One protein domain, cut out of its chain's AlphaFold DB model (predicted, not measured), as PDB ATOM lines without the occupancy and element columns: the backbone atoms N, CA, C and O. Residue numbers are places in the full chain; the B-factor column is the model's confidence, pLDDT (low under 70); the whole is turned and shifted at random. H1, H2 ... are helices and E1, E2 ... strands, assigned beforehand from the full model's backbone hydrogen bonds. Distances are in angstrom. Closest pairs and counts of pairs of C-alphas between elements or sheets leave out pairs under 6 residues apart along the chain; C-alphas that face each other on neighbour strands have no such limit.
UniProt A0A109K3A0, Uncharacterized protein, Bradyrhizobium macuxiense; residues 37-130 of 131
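AT A GLANCE: This is residues 37 to 130 of the 131 residues of an uncharacterized protein of Bradyrhizobium macuxiense (UniProt A0A109K3A0). A small, twisted antiparallel sheet is covered over E3 and E2 by H3, which runs along the strands, while H2 lies beside the strands, packs on the sheet with residues 72 to 76 and stands nearly at a right angle to H3. The long helix H1 folds back beside H2 as a helical hairpin, packing on it with residues 51 to 59, while its first residues, 37 to 42, stick out as an arm. The printed part has 94 residues with four named helices and three named strands, in the order H1 H2 E1 H3 E2 E3 H4; the sheet runs E1 E3 E2, antiparallel throughout, and the class is mixed, helices and strands. It is compact, with a radius of gyration of the C-alphas of 13.1 A, and spans 41 by 33 by 20 A.

IN THESE COORDINATES: The sheet is made of E1, residues 85 to 89, 13.7 A long; E3, residues 117 to 122, 15.8 A; and E2, residues 107 to 114, 19.3 A. H3 holds residues 92 to 103, 18.0 A, and H2 residues 66 to 76, 15.0 A. H1, residues 37 to 59, is 33.3 A long, from C-alpha 37 at (47.583, -1.862, 28.302) to C-alpha 59 at (39.018, -5.458, -3.639). H4, residues 124 to 128, is 5.8 A long and ends with C-alpha 128 at (34.435, -15.879, 6.403).

HOW THE PARTS SIT: E3 is the inner strand of the sheet, which is only just strongly twisted, with C-alphas up to 4.3 A off its best plane. E1 and E3 are antiparallel at 148 degrees, with N 86 and O 120 2.8 A apart, within hydrogen-bond range. E2 and E3 form a hairpin, antiparallel at 164 degrees; N 111 and O 119 are within hydrogen-bond range at 2.8 A. E1, H3 and E2 make a split strand-helix-strand unit, two strands running the same way with E3 between them, and its crossover is right-handed. H2 and H3 on one face of the sheet give two layers. H3 is on the sheet at a height of 9.6 A, over E3 and E2, along the strands at 16 degrees to E2 on the local plane. H2 is on the sheet at a height of 8.0 A, and only just over none of the strands, with 2 of its C-alphas falling on E3. H2 and H3 touch, about perpendicular at 84 degrees, the closest C-alphas being those of Leu 68 and Ala 97, 5.4 A apart. H1 touches H2 with residues 51 to 59 alone, at a shallow tilt of 22 degrees, opposite ways, a helical hairpin; the closest C-alphas, of Arg 51 and Ala 76, are 5.3 A apart. H1 is not on the sheet and is apart from H3. H4 only grazes the sheet with residues 124 to 127 and only just touches H1, with 3 pairs of C-alphas within 8 A, the closest being Leu 54 and Trp 126 at 6.9 A. Each O i to N i+4 pair is within hydrogen-bond range in H1, H2 and H4, and 6 of 8 are in H3.

THE WHOLE: The C-alphas of Asp 37 and Ser 63 are the two farthest apart, at 41.5 A. The printed part has no cut and no long link. Its mean pLDDT is 86.5, and residues 37 to 45 are under 70.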
ATOM      1  N   ASP A  37      47.001  -2.597  29.443       55.22
ATOM      2  CA  ASP A  37      47.583  -1.862  28.302       55.22
ATOM      3  C   ASP A  37      48.051  -2.806  27.170       55.22
ATOM      4  O   ASP A  37      47.904  -2.510  25.979       55.22
ATOM      5  N   GLN A  38      48.546  -4.004  27.513       54.88
ATOM      6  CA  GLN A  38      48.946  -5.014  26.519       54.88
ATOM      7  C   GLN A  38      47.742  -5.718  25.882       54.88
ATOM      8  O   GLN A  38      47.731  -5.980  24.675       54.88
ATOM      9  N   SER A  39      46.708  -6.012  26.672       58.47
ATOM     10  CA  SER A  39      45.497  -6.680  26.188       58.47
ATOM     11  C   SER A  39      44.696  -5.791  25.227       58.47
ATOM     12  O   SER A  39      44.241  -6.277  24.184       58.47
ATOM     13  N   VAL A  40      44.617  -4.481  25.492       61.03
ATOM     14  CA  VAL A  40      44.019  -3.500  24.572       61.03
ATOM     15  C   VAL A  40      44.820  -3.383  23.272       61.03
ATOM     16  O   VAL A  40      44.222  -3.392  22.192       61.03
ATOM     17  N   ALA A  41      46.156  -3.347  23.332       55.31
ATOM     18  CA  ALA A  41      46.995  -3.281  22.131       55.31
ATOM     19  C   ALA A  41      46.824  -4.517  21.223       55.31
ATOM     20  O   ALA A  41      46.679  -4.386  20.006       55.31
ATOM     21  N   ILE A  42      46.772  -5.721  21.806       57.31
ATOM     22  CA  ILE A  42      46.548  -6.972  21.063       57.31
ATOM     23  C   ILE A  42      45.137  -7.011  20.451       57.31
ATOM     24  O   ILE A  42      44.968  -7.461  19.316       57.31
ATOM     25  N   ALA A  43      44.113  -6.539  21.169       60.78
ATOM     26  CA  ALA A  43      42.744  -6.469  20.654       60.78
ATOM     27  C   ALA A  43      42.599  -5.461  19.498       60.78
ATOM     28  O   ALA A  43      41.917  -5.745  18.507       60.78
ATOM     29  N   ALA A  44      43.277  -4.313  19.587       62.62
ATOM     30  CA  ALA A  44      43.312  -3.311  18.526       62.62
ATOM     31  C   ALA A  44      43.981  -3.855  17.250       62.62
ATOM     32  O   ALA A  44      43.403  -3.747  16.169       62.62
ATOM     33  N   LEU A  45      45.127  -4.535  17.379       65.75
ATOM     34  CA  LEU A  45      45.820  -5.172  16.249       65.75
ATOM     35  C   LEU A  45      44.934  -6.193  15.524       65.75
ATOM     36  O   LEU A  45      44.791  -6.137  14.304       65.75
ATOM     37  N   LYS A  46      44.258  -7.071  16.274       80.38
ATOM     38  CA  LYS A  46      43.324  -8.058  15.705       80.38
ATOM     39  C   LYS A  46      42.146  -7.406  14.981       80.38
ATOM     40  O   LYS A  46      41.635  -7.947  14.002       80.38
ATOM     41  N   THR A  47      41.704  -6.248  15.462       83.88
ATOM     42  CA  THR A  47      40.632  -5.482  14.824       83.88
ATOM     43  C   THR A  47      41.098  -4.908  13.490       83.88
ATOM     44  O   THR A  47      40.402  -5.062  12.489       83.88
ATOM     45  N   ASP A  48      42.283  -4.305  13.435       85.38
ATOM     46  CA  ASP A  48      42.811  -3.728  12.197       85.38
ATOM     47  C   ASP A  48      43.130  -4.795  11.139       85.38
ATOM     48  O   ASP A  48      42.814  -4.604   9.961       85.38
ATOM     49  N   GLU A  49      43.657  -5.953  11.549       86.06
ATOM     50  CA  GLU A  49      43.851  -7.111  10.669       86.06
ATOM     51  C   GLU A  49      42.526  -7.592  10.064       86.06
ATOM     52  O   GLU A  49      42.422  -7.773   8.848       86.06
ATOM     53  N   TYR A  50      41.484  -7.720  10.890       86.75
ATOM     54  CA  TYR A  50      40.149  -8.110  10.440       86.75
ATOM     55  C   TYR A  50      39.565  -7.118   9.423       86.75
ATOM     56  O   TYR A  50      39.053  -7.510   8.369       86.75
ATOM     57  N   ARG A  51      39.690  -5.813   9.688       90.38
ATOM     58  CA  ARG A  51      39.232  -4.762   8.767       90.38
ATOM     59  C   ARG A  51      39.998  -4.798   7.448       90.38
ATOM     60  O   ARG A  51      39.388  -4.719   6.380       90.38
ATOM     61  N   ALA A  52      41.320  -4.954   7.501       89.25
ATOM     62  CA  ALA A  52      42.161  -5.066   6.313       89.25
ATOM     63  C   ALA A  52      41.798  -6.300   5.471       89.25
ATOM     64  O   ALA A  52      41.744  -6.210   4.242       89.25
ATOM     65  N   ALA A  53      41.487  -7.426   6.116       88.25
ATOM     66  CA  ALA A  53      41.045  -8.642   5.445       88.25
ATOM     67  C   ALA A  53      39.692  -8.451   4.732       88.25
ATOM     68  O   ALA A  53      39.572  -8.797   3.555       88.25
ATOM     69  N   LEU A  54      38.713  -7.798   5.373       90.56
ATOM     70  CA  LEU A  54      37.431  -7.446   4.741       90.56
ATOM     71  C   LEU A  54      37.612  -6.545   3.510       90.56
ATOM     72  O   LEU A  54      36.983  -6.778   2.472       90.56
ATOM     73  N   ILE A  55      38.486  -5.537   3.607       92.50
ATOM     74  CA  ILE A  55      38.814  -4.631   2.495       92.50
ATOM     75  C   ILE A  55      39.471  -5.404   1.352       92.50
ATOM     76  O   ILE A  55      39.089  -5.245   0.193       92.50
ATOM     77  N   LYS A  56      40.442  -6.265   1.666       91.94
ATOM     78  CA  LYS A  56      41.127  -7.096   0.676       91.94
ATOM     79  C   LYS A  56      40.146  -8.025  -0.039       91.94
ATOM     80  O   LYS A  56      40.176  -8.088  -1.264       91.94
ATOM     81  N   ALA A  57      39.242  -8.675   0.694       89.56
ATOM     82  CA  ALA A  57      38.207  -9.534   0.121       89.56
ATOM     83  C   ALA A  57      37.266  -8.768  -0.827       89.56
ATOM     84  O   ALA A  57      36.901  -9.286  -1.879       89.56
ATOM     85  N   ALA A  58      36.904  -7.523  -0.499       89.94
ATOM     86  CA  ALA A  58      36.111  -6.679  -1.394       89.94
ATOM     87  C   ALA A  58      36.898  -6.259  -2.648       89.94
ATOM     88  O   ALA A  58      36.370  -6.303  -3.752       89.94
ATOM     89  N   ARG A  59      38.174  -5.885  -2.506       91.50
ATOM     90  CA  ARG A  59      39.018  -5.458  -3.639       91.50
ATOM     91  C   ARG A  59      39.354  -6.578  -4.622       91.50
ATOM     92  O   ARG A  59      39.622  -6.289  -5.783       91.50
ATOM     93  N   LEU A  60      39.390  -7.826  -4.160       90.38
ATOM     94  CA  LEU A  60      39.673  -8.989  -5.002       90.38
ATOM     95  C   LEU A  60      38.449  -9.482  -5.788       90.38
ATOM     96  O   LEU A  60      38.622 -10.304  -6.685       90.38
ATOM     97  N   ASP A  61      37.237  -9.005  -5.483       87.00
ATOM     98  CA  ASP A  61      36.031  -9.396  -6.214       87.00
ATOM     99  C   ASP A  61      35.855  -8.533  -7.481       87.00
ATOM    100  O   ASP A  61      35.591  -7.330  -7.382       87.00
ATOM    101  N   PRO A  62      35.964  -9.125  -8.688       86.62
ATOM    102  CA  PRO A  62      35.869  -8.388  -9.947       86.62
ATOM    103  C   PRO A  62      34.450  -7.886 -10.258       86.62
ATOM    104  O   PRO A  62      34.271  -7.099 -11.184       86.62
ATOM    105  N   SER A  63      33.430  -8.339  -9.520       86.31
ATOM    106  CA  SER A  63      32.043  -7.893  -9.692       86.31
ATOM    107  C   SER A  63      31.753  -6.543  -9.026       86.31
ATOM    108  O   SER A  63      30.705  -5.942  -9.285       86.31
ATOM    109  N   LEU A  64      32.667  -6.047  -8.184       89.25
ATOM    110  CA  LEU A  64      32.511  -4.772  -7.494       89.25
ATOM    111  C   LEU A  64      33.137  -3.624  -8.291       89.25
ATOM    112  O   LEU A  64      34.321  -3.622  -8.615       89.25
ATOM    113  N   ASP A  65      32.335  -2.594  -8.561       91.31
ATOM    114  CA  ASP A  65      32.833  -1.331  -9.105       91.31
ATOM    115  C   ASP A  65      33.511  -0.467  -8.021       91.31
ATOM    116  O   ASP A  65      33.385  -0.710  -6.818       91.31
ATOM    117  N   ALA A  66      34.213   0.590  -8.439       88.94
ATOM    118  CA  ALA A  66      34.959   1.463  -7.529       88.94
ATOM    119  C   ALA A  66      34.088   2.111  -6.430       88.94
ATOM    120  O   ALA A  66      34.567   2.351  -5.319       88.94
ATOM    121  N   ALA A  67      32.808   2.386  -6.706       88.75
ATOM    122  CA  ALA A  67      31.898   2.963  -5.720       88.75
ATOM    123  C   ALA A  67      31.456   1.919  -4.681       88.75
ATOM    124  O   ALA A  67      31.345   2.239  -3.493       88.75
ATOM    125  N   LEU A  68      31.242   0.671  -5.109       91.38
ATOM    126  CA  LEU A  68      30.958  -0.453  -4.218       91.38
ATOM    127  C   LEU A  68      32.160  -0.785  -3.339       91.38
ATOM    128  O   LEU A  68      31.977  -0.923  -2.133       91.38
ATOM    129  N   ILE A  69      33.371  -0.817  -3.902       93.62
ATOM    130  CA  ILE A  69      34.610  -1.039  -3.142       93.62
ATOM    131  C   ILE A  69      34.773   0.041  -2.071       93.62
ATOM    132  O   ILE A  69      34.910  -0.281  -0.896       93.62
ATOM    133  N   LYS A  70      34.653   1.322  -2.434       92.50
ATOM    134  CA  LYS A  70      34.763   2.427  -1.467       92.50
ATOM    135  C   LYS A  70      33.703   2.356  -0.362       92.50
ATOM    136  O   LYS A  70      33.955   2.719   0.783       92.50
ATOM    137  N   THR A  71      32.499   1.896  -0.697       93.12
ATOM    138  CA  THR A  71      31.430   1.707   0.292       93.12
ATOM    139  C   THR A  71      31.725   0.515   1.202       93.12
ATOM    140  O   THR A  71      31.538   0.621   2.410       93.12
ATOM    141  N   ALA A  72      32.223  -0.590   0.647       92.38
ATOM    142  CA  ALA A  72      32.656  -1.756   1.406       92.38
ATOM    143  C   ALA A  72      33.818  -1.411   2.351       92.38
ATOM    144  O   ALA A  72      33.813  -1.843   3.497       92.38
ATOM    145  N   GLU A  73      34.753  -0.563   1.922       92.81
ATOM    146  CA  GLU A  73      35.831  -0.029   2.761       92.81
ATOM    147  C   GLU A  73      35.302   0.807   3.927       92.81
ATOM    148  O   GLU A  73      35.724   0.612   5.063       92.81
ATOM    149  N   ALA A  74      34.342   1.701   3.676       92.81
ATOM    150  CA  ALA A  74      33.728   2.507   4.731       92.81
ATOM    151  C   ALA A  74      32.975   1.648   5.763       92.81
ATOM    152  O   ALA A  74      32.989   1.947   6.953       92.81
ATOM    153  N   ILE A  75      32.327   0.577   5.306       92.38
ATOM    154  CA  ILE A  75      31.667  -0.421   6.156       92.38
ATOM    155  C   ILE A  75      32.714  -1.196   6.967       92.38
ATOM    156  O   ILE A  75      32.586  -1.293   8.185       92.38
ATOM    157  N   ALA A  76      33.762  -1.703   6.315       91.44
ATOM    158  CA  ALA A  76      34.832  -2.457   6.959       91.44
ATOM    159  C   ALA A  76      35.565  -1.619   8.014       91.44
ATOM    160  O   ALA A  76      35.857  -2.128   9.085       91.44
ATOM    161  N   ALA A  77      35.776  -0.320   7.782       89.62
ATOM    162  CA  ALA A  77      36.383   0.583   8.763       89.62
ATOM    163  C   ALA A  77      35.594   0.684  10.086       89.62
ATOM    164  O   ALA A  77      36.171   1.023  11.117       89.62
ATOM    165  N   CYS A  78      34.292   0.385  10.071       89.38
ATOM    166  CA  CYS A  78      33.429   0.364  11.255       89.38
ATOM    167  C   CYS A  78      33.173  -1.053  11.799       89.38
ATOM    168  O   CYS A  78      32.386  -1.198  12.732       89.38
ATOM    169  N   ALA A  79      33.770  -2.089  11.205       89.56
ATOM    170  CA  ALA A  79      33.572  -3.472  11.619       89.56
ATOM    171  C   ALA A  79      34.491  -3.849  12.786       89.56
ATOM    172  O   ALA A  79      35.615  -3.350  12.895       89.56
ATOM    173  N   GLU A  80      34.013  -4.755  13.634       87.12
ATOM    174  CA  GLU A  80      34.765  -5.327  14.750       87.12
ATOM    175  C   GLU A  80      34.648  -6.858  14.715       87.12
ATOM    176  O   GLU A  80      33.584  -7.383  14.359       87.12
ATOM    177  N   PRO A  81      35.717  -7.601  15.057       83.88
ATOM    178  CA  PRO A  81      35.665  -9.056  15.116       83.88
ATOM    179  C   PRO A  81      34.547  -9.542  16.048       83.88
ATOM    180  O   PRO A  81      34.447  -9.117  17.195       83.88
ATOM    181  N   GLY A  82      33.697 -10.448  15.563       82.19
ATOM    182  CA  GLY A  82      32.572 -10.988  16.337       82.19
ATOM    183  C   GLY A  82      31.303 -10.127  16.327       82.19
ATOM    184  O   GLY A  82      30.252 -10.615  16.741       82.19
ATOM    185  N   GLN A  83      31.346  -8.904  15.787       84.31
ATOM    186  CA  GLN A  83      30.172  -8.052  15.624       84.31
ATOM    187  C   GLN A  83      29.718  -8.015  14.159       84.31
ATOM    188  O   GLN A  83      30.343  -7.403  13.297       84.31
ATOM    189  N   ALA A  84      28.579  -8.652  13.872       84.12
ATOM    190  CA  ALA A  84      28.012  -8.663  12.523       84.12
ATOM    191  C   ALA A  84      27.277  -7.359  12.168       84.12
ATOM    192  O   ALA A  84      27.209  -6.991  10.998       84.12
ATOM    193  N   ASP A  85      26.707  -6.666  13.157       90.81
ATOM    194  CA  ASP A  85      25.953  -5.430  12.953       90.81
ATOM    195  C   ASP A  85      26.844  -4.203  13.107       90.81
ATOM    196  O   ASP A  85      27.310  -3.896  14.199       90.81
ATOM    197  N   ILE A  86      26.990  -3.427  12.044       92.00
ATOM    198  CA  ILE A  86      27.714  -2.159  12.079       92.00
ATOM    199  C   ILE A  86      26.756  -0.986  11.907       92.00
ATOM    200  O   ILE A  86      25.717  -1.094  11.250       92.00
ATOM    201  N   THR A  87      27.108   0.165  12.472       91.88
ATOM    202  CA  THR A  87      26.394   1.421  12.218       91.88
ATOM    203  C   THR A  87      27.362   2.434  11.635       91.88
ATOM    204  O   THR A  87      28.375   2.743  12.249       91.88
ATOM    205  N   LEU A  88      27.032   2.973  10.464       92.44
ATOM    206  CA  LEU A  88      27.852   3.958   9.767       92.44
ATOM    207  C   LEU A  88      27.028   5.168   9.335       92.44
ATOM    208  O   LEU A  88      25.820   5.078   9.091       92.44
ATOM    209  N   ARG A  89      27.692   6.319   9.220       91.56
ATOM    210  CA  ARG A  89      27.104   7.510   8.607       91.56
ATOM    211  C   ARG A  89      27.186   7.374   7.092       91.56
ATOM    212  O   ARG A  89      28.230   7.018   6.556       91.56
ATOM    213  N   VAL A  90      26.086   7.658   6.409       89.56
ATOM    214  CA  VAL A  90      25.969   7.487   4.962       89.56
ATOM    215  C   VAL A  90      25.485   8.770   4.311       89.56
ATOM    216  O   VAL A  90      24.668   9.507   4.858       89.56
ATOM    217  N   ASN A  91      25.988   9.025   3.110       88.44
ATOM    218  CA  ASN A  91      25.417  10.017   2.210       88.44
ATOM    219  C   ASN A  91      24.468   9.333   1.212       88.44
ATOM    220  O   ASN A  91      24.407   8.105   1.128       88.44
ATOM    221  N   TYR A  92      23.737  10.130   0.433       83.88
ATOM    222  CA  TYR A  92      22.754   9.611  -0.521       83.88
ATOM    223  C   TYR A  92      23.357   8.633  -1.547       83.88
ATOM    224  O   TYR A  92      22.755   7.601  -1.843       83.88
ATOM    225  N   GLY A  93      24.576   8.899  -2.032       83.56
ATOM    226  CA  GLY A  93      25.271   8.026  -2.986       83.56
ATOM    227  C   GLY A  93      25.611   6.646  -2.411       83.56
ATOM    228  O   GLY A  93      25.468   5.634  -3.095       83.56
ATOM    229  N   MET A  94      25.975   6.583  -1.128       89.62
ATOM    230  CA  MET A  94      26.290   5.324  -0.445       89.62
ATOM    231  C   MET A  94      25.063   4.432  -0.239       89.62
ATOM    232  O   MET A  94      25.203   3.214  -0.206       89.62
ATOM    233  N   ILE A  95      23.853   4.995  -0.144       89.94
ATOM    234  CA  ILE A  95      22.630   4.202   0.079       89.94
ATOM    235  C   ILE A  95      22.405   3.208  -1.071       89.94
ATOM    236  O   ILE A  95      22.067   2.046  -0.832       89.94
ATOM    237  N   MET A  96      22.621   3.635  -2.319       90.44
ATOM    238  CA  MET A  96      22.475   2.744  -3.477       90.44
ATOM    239  C   MET A  96      23.583   1.691  -3.533       90.44
ATOM    240  O   MET A  96      23.308   0.531  -3.841       90.44
ATOM    241  N   ALA A  97      24.809   2.061  -3.161       92.25
ATOM    242  CA  ALA A  97      25.919   1.122  -3.062       92.25
ATOM    243  C   ALA A  97      25.673   0.048  -1.984       92.25
ATOM    244  O   ALA A  97      25.868  -1.133  -2.248       92.25
ATOM    245  N   ILE A  98      25.134   0.419  -0.817       92.56
ATOM    246  CA  ILE A  98      24.762  -0.518   0.259       92.56
ATOM    247  C   ILE A  98      23.710  -1.526  -0.217       92.56
ATOM    248  O   ILE A  98      23.829  -2.725   0.036       92.56
ATOM    249  N   LYS A  99      22.689  -1.065  -0.950       91.50
ATOM    250  CA  LYS A  99      21.677  -1.962  -1.531       91.50
ATOM    251  C   LYS A  99      22.302  -2.959  -2.505       91.50
ATOM    252  O   LYS A  99      21.980  -4.142  -2.447       91.50
ATOM    253  N   ARG A 100      23.207  -2.499  -3.372       93.00
ATOM    254  CA  ARG A 100      23.917  -3.355  -4.334       93.00
ATOM    255  C   ARG A 100      24.855  -4.350  -3.645       93.00
ATOM    256  O   ARG A 100      24.834  -5.518  -4.009       93.00
ATOM    257  N   LEU A 101      25.579  -3.938  -2.603       92.50
ATOM    258  CA  LEU A 101      26.404  -4.838  -1.785       92.50
ATOM    259  C   LEU A 101      25.571  -5.941  -1.116       92.50
ATOM    260  O   LEU A 101      26.009  -7.088  -1.044       92.50
ATOM    261  N   ARG A 102      24.339  -5.634  -0.686       93.38
ATOM    262  CA  ARG A 102      23.402  -6.664  -0.209       93.38
ATOM    263  C   ARG A 102      23.061  -7.677  -1.301       93.38
ATOM    264  O   ARG A 102      23.128  -8.872  -1.045       93.38
ATOM    265  N   TYR A 103      22.729  -7.228  -2.511       91.31
ATOM    266  CA  TYR A 103      22.448  -8.143  -3.626       91.31
ATOM    267  C   TYR A 103      23.666  -8.980  -4.041       91.31
ATOM    268  O   TYR A 103      23.501 -10.133  -4.419       91.31
ATOM    269  N   ALA A 104      24.879  -8.440  -3.907       89.50
ATOM    270  CA  ALA A 104      26.128  -9.173  -4.126       89.50
ATOM    271  C   ALA A 104      26.461 -10.185  -3.001       89.50
ATOM    272  O   ALA A 104      27.434 -10.937  -3.097       89.50
ATOM    273  N   GLY A 105      25.664 -10.219  -1.925       91.00
ATOM    274  CA  GLY A 105      25.837 -11.143  -0.804       91.00
ATOM    275  C   GLY A 105      26.915 -10.728   0.199       91.00
ATOM    276  O   GLY A 105      27.348 -11.563   0.987       91.00
ATOM    277  N   TYR A 106      27.349  -9.465   0.181       92.19
ATOM    278  CA  TYR A 106      28.280  -8.905   1.170       92.19
ATOM    279  C   TYR A 106      27.562  -8.503   2.462       92.19
ATOM    280  O   TYR A 106      28.121  -8.589   3.552       92.19
ATOM    281  N   LEU A 107      26.296  -8.098   2.354       94.31
ATOM    282  CA  LEU A 107      25.452  -7.732   3.489       94.31
ATOM    283  C   LEU A 107      24.236  -8.653   3.544       94.31
ATOM    284  O   LEU A 107      23.620  -8.920   2.515       94.31
ATOM    285  N   SER A 108      23.848  -9.096   4.736       93.81
ATOM    286  CA  SER A 108      22.615  -9.865   4.945       93.81
ATOM    287  C   SER A 108      21.405  -8.932   5.090       93.81
ATOM    288  O   SER A 108      20.339  -9.155   4.502       93.81
ATOM    289  N   ALA A 109      21.591  -7.810   5.787       91.94
ATOM    290  CA  ALA A 109      20.563  -6.804   6.014       91.94
ATOM    291  C   ALA A 109      21.133  -5.381   6.012       91.94
ATOM    292  O   ALA A 109      22.324  -5.150   6.212       91.94
ATOM    293  N   HIS A 110      20.256  -4.409   5.774       92.56
ATOM    294  CA  HIS A 110      20.536  -3.000   6.016       92.56
ATOM    295  C   HIS A 110      19.253  -2.279   6.428       92.56
ATOM    296  O   HIS A 110      18.167  -2.611   5.952       92.56
ATOM    297  N   LYS A 111      19.371  -1.277   7.300       92.56
ATOM    298  CA  LYS A 111      18.248  -0.457   7.759       92.56
ATOM    299  C   LYS A 111      18.709   0.968   8.048       92.56
ATOM    300  O   LYS A 111      19.702   1.172   8.738       92.56
ATOM    301  N   GLY A 112      17.965   1.958   7.556       90.75
ATOM    302  CA  GLY A 112      18.156   3.348   7.966       90.75
ATOM    303  C   GLY A 112      17.745   3.537   9.426       90.75
ATOM    304  O   GLY A 112      16.669   3.089   9.823       90.75
ATOM    305  N   VAL A 113      18.599   4.179  10.222       88.88
ATOM    306  CA  VAL A 113      18.388   4.377  11.672       88.88
ATOM    307  C   VAL A 113      17.968   5.823  11.993       88.88
ATOM    308  O   VAL A 113      17.603   6.118  13.122       88.88
ATOM    309  N   GLY A 114      17.966   6.714  10.995       84.00
ATOM    310  CA  GLY A 114      17.751   8.157  11.171       84.00
ATOM    311  C   GLY A 114      19.071   8.935  11.192       84.00
ATOM    312  O   GLY A 114      20.146   8.337  11.178       84.00
ATOM    313  N   ASP A 115      19.006  10.268  11.145       86.69
ATOM    314  CA  ASP A 115      20.168  11.179  11.191       86.69
ATOM    315  C   ASP A 115      21.288  10.884  10.175       86.69
ATOM    316  O   ASP A 115      22.477  11.083  10.440       86.69
ATOM    317  N   GLY A 116      20.927  10.364   8.999       84.69
ATOM    318  CA  GLY A 116      21.904   9.966   7.984       84.69
ATOM    319  C   GLY A 116      22.779   8.779   8.404       84.69
ATOM    320  O   GLY A 116      23.882   8.626   7.886       84.69
ATOM    321  N   ARG A 117      22.321   7.943   9.343       89.38
ATOM    322  CA  ARG A 117      22.990   6.699   9.742       89.38
ATOM    323  C   ARG A 117      22.256   5.484   9.199       89.38
ATOM    324  O   ARG A 117      21.024   5.441   9.138       89.38
ATOM    325  N   TYR A 118      23.032   4.476   8.838       90.75
ATOM    326  CA  TYR A 118      22.551   3.169   8.425       90.75
ATOM    327  C   TYR A 118      23.168   2.100   9.311       90.75
ATOM    328  O   TYR A 118      24.355   2.150   9.622       90.75
ATOM    329  N   ARG A 119      22.348   1.122   9.682       92.06
ATOM    330  CA  ARG A 119      22.810  -0.154  10.203       92.06
ATOM    331  C   ARG A 119      22.974  -1.104   9.028       92.06
ATOM    332  O   ARG A 119      22.055  -1.215   8.216       92.06
ATOM    333  N   ALA A 120      24.113  -1.768   8.936       93.31
ATOM    334  CA  ALA A 120      24.366  -2.822   7.967       93.31
ATOM    335  C   ALA A 120      24.802  -4.081   8.714       93.31
ATOM    336  O   ALA A 120      25.622  -4.001   9.622       93.31
ATOM    337  N   THR A 121      24.246  -5.223   8.334       94.75
ATOM    338  CA  THR A 121      24.610  -6.519   8.900       94.75
ATOM    339  C   THR A 121      25.497  -7.228   7.890       94.75
ATOM    340  O   THR A 121      25.074  -7.468   6.753       94.75
ATOM    341  N   LEU A 122      26.731  -7.530   8.280       93.44
ATOM    342  CA  LEU A 122      27.696  -8.242   7.451       93.44
ATOM    343  C   LEU A 122      27.181  -9.657   7.161       93.44
ATOM    344  O   LEU A 122      26.627 -10.330   8.032       93.44
ATOM    345  N   ALA A 123      27.321 -10.103   5.916       93.31
ATOM    346  CA  ALA A 123      26.990 -11.471   5.548       93.31
ATOM    347  C   ALA A 123      28.132 -12.419   5.922       93.31
ATOM    348  O   ALA A 123      29.305 -12.081   5.761       93.31
ATOM    349  N   THR A 124      27.777 -13.646   6.304       89.31
ATOM    350  CA  THR A 124      28.734 -14.701   6.660       89.31
ATOM    351  C   THR A 124      29.766 -14.945   5.559       89.31
ATOM    352  O   THR A 124      30.949 -15.067   5.848       89.31
ATOM    353  N   LYS A 125      29.348 -14.898   4.283       87.94
ATOM    354  CA  LYS A 125      30.240 -15.015   3.116       87.94
ATOM    355  C   LYS A 125      31.410 -14.027   3.174       87.94
ATOM    356  O   LYS A 125      32.533 -14.388   2.841       87.94
ATOM    357  N   TRP A 126      31.148 -12.779   3.557       90.38
ATOM    358  CA  TRP A 126      32.179 -11.745   3.582       90.38
ATOM    359  C   TRP A 126      33.043 -11.837   4.837       90.38
ATOM    360  O   TRP A 126      34.258 -11.691   4.748       90.38
ATOM    361  N   THR A 127      32.439 -12.147   5.987       87.25
ATOM    362  CA  THR A 127      33.190 -12.330   7.235       87.25
ATOM    363  C   THR A 127      34.070 -13.577   7.216       87.25
ATOM    364  O   THR A 127      35.144 -13.552   7.800       87.25
ATOM    365  N   ASP A 128      33.643 -14.652   6.548       84.62
ATOM    366  CA  ASP A 128      34.435 -15.879   6.403       84.62
ATOM    367  C   ASP A 128      35.604 -15.695   5.436       84.62
ATOM    368  O   ASP A 128      36.664 -16.261   5.662       84.62
ATOM    369  N   ALA A 129      35.453 -14.854   4.409       77.81
ATOM    370  CA  ALA A 129      36.560 -14.481   3.526       77.81
ATOM    371  C   ALA A 129      37.643 -13.631   4.224       77.81
ATOM    372  O   ALA A 129      38.699 -13.398   3.639       77.81
ATOM    373  N   ALA A 130      37.366 -13.139   5.436       72.62
ATOM    374  CA  ALA A 130      38.276 -12.337   6.250       72.62
ATOM    375  C   ALA A 130      38.906 -13.111   7.427       72.62
ATOM    376  O   ALA A 130      39.629 -12.500   8.216       72.62
TER     377      ALA A 130